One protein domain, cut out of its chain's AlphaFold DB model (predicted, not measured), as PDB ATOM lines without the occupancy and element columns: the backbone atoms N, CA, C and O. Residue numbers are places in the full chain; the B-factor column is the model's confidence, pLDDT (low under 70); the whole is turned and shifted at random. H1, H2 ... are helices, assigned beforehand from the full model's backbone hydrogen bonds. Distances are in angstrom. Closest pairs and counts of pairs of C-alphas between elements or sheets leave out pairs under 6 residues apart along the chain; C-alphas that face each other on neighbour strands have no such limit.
ATOM      1  N   ASN A   8     180.386 200.807 213.619       68.56
ATOM      2  CA  ASN A   8     179.539 200.295 214.696       68.56
ATOM      3  C   ASN A   8     178.587 201.350 215.289       68.56
ATOM      4  O   ASN A   8     177.540 200.981 215.830       68.56
ATOM      5  N   ASP A   9     178.909 202.638 215.148       74.38
ATOM      6  CA  ASP A   9     178.118 203.747 215.692       74.38
ATOM      7  C   ASP A   9     177.020 204.221 214.735       74.38
ATOM      8  O   ASP A   9     176.120 204.961 215.144       74.38
ATOM      9  N   LEU A  10     177.064 203.781 213.473       73.62
ATOM     10  CA  LEU A  10     176.089 204.147 212.453       73.62
ATOM     11  C   LEU A  10     174.699 203.613 212.796       73.62
ATOM     12  O   LEU A  10     174.525 202.446 213.156       73.62
ATOM     13  N   TYR A  11     173.697 204.472 212.611       69.56
ATOM     14  CA  TYR A  11     172.310 204.041 212.568       69.56
ATOM     15  C   TYR A  11     172.053 203.289 211.270       69.56
ATOM     16  O   TYR A  11     172.350 203.755 210.171       69.56
ATOM     17  N   VAL A  12     171.469 202.115 211.421       68.00
ATOM     18  CA  VAL A  12     171.049 201.240 210.347       68.00
ATOM     19  C   VAL A  12     169.557 201.468 210.156       68.00
ATOM     20  O   VAL A  12     168.740 201.088 210.998       68.00
ATOM     21  N   ALA A  13     169.212 202.145 209.063       60.53
ATOM     22  CA  ALA A  13     167.825 202.383 208.694       60.53
ATOM     23  C   ALA A  13     167.151 201.090 208.213       60.53
ATOM     24  O   ALA A  13     167.797 200.155 207.727       60.53
ATOM     25  N   SER A  14     165.830 201.051 208.347       59.47
ATOM     26  CA  SER A  14     164.955 199.923 208.040       59.47
ATOM     27  C   SER A  14     164.756 199.718 206.531       59.47
ATOM     28  O   SER A  14     163.636 199.645 206.037       59.47
ATOM     29  N   GLU A  15     165.837 199.572 205.766       61.34
ATOM     30  CA  GLU A  15     165.723 199.192 204.358       61.34
ATOM     31  C   GLU A  15     165.137 197.777 204.230       61.34
ATOM     32  O   GLU A  15     165.599 196.840 204.885       61.34
ATOM     33  N   GLY A  16     164.113 197.599 203.387       65.12
ATOM     34  CA  GLY A  16     163.356 196.340 203.300       65.12
ATOM     35  C   GLY A  16     164.230 195.109 203.027       65.12
ATOM     36  O   GLY A  16     164.052 194.066 203.652       65.12
ATOM     37  N   LEU A  17     165.248 195.239 202.173       67.44
ATOM     38  CA  LEU A  17     166.194 194.155 201.885       67.44
ATOM     39  C   LEU A  17     167.085 193.816 203.093       67.44
ATOM     40  O   LEU A  17     167.406 192.649 203.323       67.44
ATOM     41  N   LEU A  18     167.453 194.813 203.899       69.62
ATOM     42  CA  LEU A  18     168.237 194.590 205.108       69.62
ATOM     43  C   LEU A  18     167.401 193.892 206.187       69.62
ATOM     44  O   LEU A  18     167.887 192.966 206.827       69.62
ATOM     45  N   GLN A  19     166.120 194.245 206.324       71.50
ATOM     46  CA  GLN A  19     165.176 193.542 207.201       71.50
ATOM     47  C   GLN A  19     165.012 192.060 206.822       71.50
ATOM     48  O   GLN A  19     165.040 191.189 207.697       71.50
ATOM     49  N   ILE A  20     164.930 191.760 205.518       71.44
ATOM     50  CA  ILE A  20     164.884 190.386 204.989       71.44
ATOM     51  C   ILE A  20     166.162 189.618 205.356       71.44
ATOM     52  O   ILE A  20     166.083 188.509 205.886       71.44
ATOM     53  N   ILE A  21     167.342 190.206 205.132       72.38
ATOM     54  CA  ILE A  21     168.634 189.566 205.446       72.38
ATOM     55  C   ILE A  21     168.804 189.343 206.948       72.38
ATOM     56  O   ILE A  21     169.317 188.304 207.369       72.38
ATOM     57  N   LEU A  22     168.352 190.295 207.761       72.56
ATOM     58  CA  LEU A  22     168.390 190.199 209.215       72.56
ATOM     59  C   LEU A  22     167.320 189.259 209.782       72.56
ATOM     60  O   LEU A  22     167.414 188.915 210.960       72.56
ATOM     61  N   LYS A  23     166.325 188.848 208.979       74.12
ATOM     62  CA  LYS A  23     165.109 188.154 209.434       74.12
ATOM     63  C   LYS A  23     164.447 188.876 210.616       74.12
ATOM     64  O   LYS A  23     163.970 188.247 211.559       74.12
ATOM     65  N   LYS A  24     164.467 190.210 210.590       71.31
ATOM     66  CA  LYS A  24     163.921 191.072 211.642       71.31
ATOM     67  C   LYS A  24     163.040 192.139 211.016       71.31
ATOM     68  O   LYS A  24     163.453 192.785 210.062       71.31
ATOM     69  N   ASN A  25     161.868 192.354 211.604       73.12
ATOM     70  CA  ASN A  25     161.044 193.520 211.311       73.12
ATOM     71  C   ASN A  25     161.565 194.696 212.151       73.12
ATOM     72  O   ASN A  25     161.313 194.763 213.357       73.12
ATOM     73  N   LEU A  26     162.376 195.559 211.539       70.62
ATOM     74  CA  LEU A  26     162.985 196.703 212.217       70.62
ATOM     75  C   LEU A  26     161.955 197.829 212.310       70.62
ATOM     76  O   LEU A  26     161.834 198.646 211.400       70.62
ATOM     77  N   LYS A  27     161.203 197.854 213.415       70.12
ATOM     78  CA  LYS A  27     160.258 198.941 213.724       70.12
ATOM     79  C   LYS A  27     160.957 200.226 214.173       70.12
ATOM     80  O   LYS A  27     160.388 201.301 214.039       70.12
ATOM     81  N   GLU A  28     162.183 200.106 214.672       70.88
ATOM     82  CA  GLU A  28     163.008 201.212 215.154       70.88
ATOM     83  C   GLU A  28     164.422 201.099 214.561       70.88
ATOM     84  O   GLU A  28     164.901 199.979 214.330       70.88
ATOM     85  N   PRO A  29     165.098 202.230 214.287       71.56
ATOM     86  CA  PRO A  29     166.476 202.220 213.815       71.56
ATOM     87  C   PRO A  29     167.405 201.647 214.893       71.56
ATOM     88  O   PRO A  29     167.333 202.023 216.061       71.56
ATOM     89  N   LEU A  30     168.308 200.754 214.492       76.19
ATOM     90  CA  LEU A  30     169.310 200.152 215.377       76.19
ATOM     91  C   LEU A  30     170.693 200.697 215.047       76.19
ATOM     92  O   LEU A  30     170.976 201.015 213.895       76.19
ATOM     93  N   ARG A  31     171.596 200.735 216.023       79.00
ATOM     94  CA  ARG A  31     173.025 200.902 215.745       79.00
ATOM     95  C   ARG A  31     173.600 199.617 215.165       79.00
ATOM     96  O   ARG A  31     173.211 198.519 215.564       79.00
ATOM     97  N   ALA A  32     174.579 199.753 214.282       77.50
ATOM     98  CA  ALA A  32     175.317 198.632 213.710       77.50
ATOM     99  C   ALA A  32     175.888 197.687 214.787       77.50
ATOM    100  O   ALA A  32     175.767 196.472 214.655       77.50
ATOM    101  N   ALA A  33     176.398 198.223 215.904       77.00
ATOM    102  CA  ALA A  33     176.875 197.432 217.046       77.00
ATOM    103  C   ALA A  33     175.813 196.491 217.650       77.00
ATOM    104  O   ALA A  33     176.143 195.436 218.188       77.00
ATOM    105  N   GLN A  34     174.529 196.851 217.559       78.62
ATOM    106  CA  GLN A  34     173.416 196.054 218.086       78.62
ATOM    107  C   GLN A  34     173.045 194.881 217.162       78.62
ATOM    108  O   GLN A  34     172.129 194.111 217.463       78.62
ATOM    109  N   LEU A  35     173.741 194.727 216.031       75.88
ATOM    110  CA  LEU A  35     173.564 193.642 215.077       75.88
ATOM    111  C   LEU A  35     174.774 192.694 215.149       75.88
ATOM    112  O   LEU A  35     175.819 192.980 214.565       75.88
ATOM    113  N   PRO A  36     174.652 191.525 215.809       78.81
ATOM    114  CA  PRO A  36     175.729 190.537 215.840       78.81
ATOM    115  C   PRO A  36     176.145 190.143 214.423       78.81
ATOM    116  O   PRO A  36     175.278 189.821 213.601       78.81
ATOM    117  N   GLY A  37     177.445 190.181 214.129       79.62
ATOM    118  CA  GLY A  37     177.963 189.923 212.783       79.62
ATOM    119  C   GLY A  37     177.551 190.984 211.757       79.62
ATOM    120  O   GLY A  37     177.357 190.650 210.589       79.62
ATOM    121  N   PHE A  38     177.363 192.245 212.175       78.88
ATOM    122  CA  PHE A  38     176.938 193.338 211.293       78.88
ATOM    123  C   PHE A  38     177.774 193.419 210.021       78.88
ATOM    124  O   PHE A  38     177.196 193.460 208.947       78.88
ATOM    125  N   LEU A  39     179.106 193.385 210.127       77.44
ATOM    126  CA  LEU A  39     179.995 193.498 208.967       77.44
ATOM    127  C   LEU A  39     179.754 192.391 207.933       77.44
ATOM    128  O   LEU A  39     179.678 192.677 206.742       77.44
ATOM    129  N   GLU A  40     179.569 191.148 208.380       82.69
ATOM    130  CA  GLU A  40     179.271 190.009 207.504       82.69
ATOM    131  C   GLU A  40     177.892 190.160 206.845       82.69
ATOM    132  O   GLU A  40     177.727 189.994 205.635       82.69
ATOM    133  N   LYS A  41     176.883 190.537 207.637       79.38
ATOM    134  CA  LYS A  41     175.516 190.776 207.152       79.38
ATOM    135  C   LYS A  41     175.446 191.969 206.202       79.38
ATOM    136  O   LYS A  41     174.692 191.924 205.234       79.38
ATOM    137  N   TRP A  42     176.235 193.005 206.460       77.38
ATOM    138  CA  TRP A  42     176.376 194.194 205.633       77.38
ATOM    139  C   TRP A  42     177.064 193.862 204.311       77.38
ATOM    140  O   TRP A  42     176.558 194.242 203.262       77.38
ATOM    141  N   ASP A  43     178.149 193.085 204.331       81.50
ATOM    142  CA  ASP A  43     178.799 192.592 203.113       81.50
ATOM    143  C   ASP A  43     177.824 191.764 202.260       81.50
ATOM    144  O   ASP A  43     177.662 192.018 201.063       81.50
ATOM    145  N   LYS A  44     177.074 190.847 202.891       81.25
ATOM    146  CA  LYS A  44     176.014 190.081 202.224       81.25
ATOM    147  C   LYS A  44     174.919 190.985 201.652       81.25
ATOM    148  O   LYS A  44     174.481 190.763 200.527       81.25
ATOM    149  N   TYR A  45     174.494 192.004 202.398       77.12
ATOM    150  CA  TYR A  45     173.512 192.993 201.958       77.12
ATOM    151  C   TYR A  45     173.996 193.806 200.761       77.12
ATOM    152  O   TYR A  45     173.275 193.904 199.775       77.12
ATOM    153  N   VAL A  46     175.221 194.332 200.795       75.88
ATOM    154  CA  VAL A  46     175.803 195.103 199.691       75.88
ATOM    155  C   VAL A  46     175.947 194.232 198.444       75.88
ATOM    156  O   VAL A  46     175.577 194.668 197.354       75.88
ATOM    157  N   LYS A  47     176.424 192.987 198.585       80.25
ATOM    158  CA  LYS A  47     176.509 192.022 197.476       80.25
ATOM    159  C   LYS A  47     175.133 191.700 196.898       80.25
ATOM    160  O   LYS A  47     174.971 191.754 195.683       80.25
ATOM    161  N   ALA A  48     174.144 191.427 197.750       76.31
ATOM    162  CA  ALA A  48     172.773 191.165 197.325       76.31
ATOM    163  C   ALA A  48     172.159 192.385 196.627       76.31
ATOM    164  O   ALA A  48     171.644 192.242 195.529       76.31
ATOM    165  N   ARG A  49     172.277 193.589 197.198       71.19
ATOM    166  CA  ARG A  49     171.770 194.836 196.604       71.19
ATOM    167  C   ARG A  49     172.392 195.112 195.233       71.19
ATOM    168  O   ARG A  49     171.675 195.487 194.312       71.19
ATOM    169  N   ARG A  50     173.705 194.890 195.084       69.44
ATOM    170  CA  ARG A  50     174.413 195.000 193.794       69.44
ATOM    171  C   ARG A  50     173.934 193.954 192.785       69.44
ATOM    172  O   ARG A  50     173.703 194.295 191.634       69.44
ATOM    173  N   ALA A  51     173.766 192.701 193.210       73.50
ATOM    174  CA  ALA A  51     173.328 191.608 192.339       73.50
ATOM    175  C   ALA A  51     171.856 191.729 191.917       73.50
ATOM    176  O   ALA A  51     171.520 191.446 190.772       73.50
ATOM    177  N   LEU A  52     170.986 192.178 192.826       68.06
ATOM    178  CA  LEU A  52     169.571 192.412 192.554       68.06
ATOM    179  C   LEU A  52     169.338 193.588 191.605       68.06
ATOM    180  O   LEU A  52     168.193 193.778 191.201       68.06
ATOM    181  N   LYS A  53     170.372 194.390 191.286       61.78
ATOM    182  CA  LYS A  53     170.230 195.588 190.447       61.78
ATOM    183  C   LYS A  53     169.114 196.509 190.971       61.78
ATOM    184  O   LYS A  53     168.508 197.273 190.228       61.78
TER     185      LYS A  53
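What this domain is: This is residues 8 to 53 of the 126 residues of the protein "Radical SAM core domain-containing protein" of Pyrococcus furiosus (strain ATCC 43587 / DSM 3638 / JCM 8422 / Vc1) (UniProt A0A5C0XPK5). A short helix, H1, and a longer one, H2, form an uneven, splayed helical hairpin, joined by a long looping link. Part of that link, residues 30 to 31, pairs antiparallel with residues 11 to 12 of the lead-in to H1. The printed part has 46 residues, with H1 then H2 and no named strand; the class is all helix, though under half of the residues are in named elements. It is compact, with a radius of gyration of the C-alphas of 10.1 A and spans of 26 by 20 by 15 A.

Where its parts are: Start at C-alpha 8, at (179.539, 200.295, 214.696). Find C-alpha 16 at (163.356, 196.340, 203.300), where H1, residues 16 to 22, begins. H2, residues 38 to 51, runs 19.4 A to C-alpha 51 at (173.328, 191.608, 192.339).

How they stand to each other: Look at Leu 18 and Tyr 45: H1 and H2 touch there, their closest C-alphas 6.3 A apart. This helical hairpin has a steep tilt of 44 degrees, opposite ways. In both helices every O i to N i+4 pair is within hydrogen-bond range.

The domain as a whole: The farthest C-alphas, of Gln 34 and Lys 53, are 27.8 A apart. The printed part has no cut; the link from H1 to H2, 15 residues, is long. Look for pLDDT under 70 at residues 8, 11 to 18, 50 and 52 to 53.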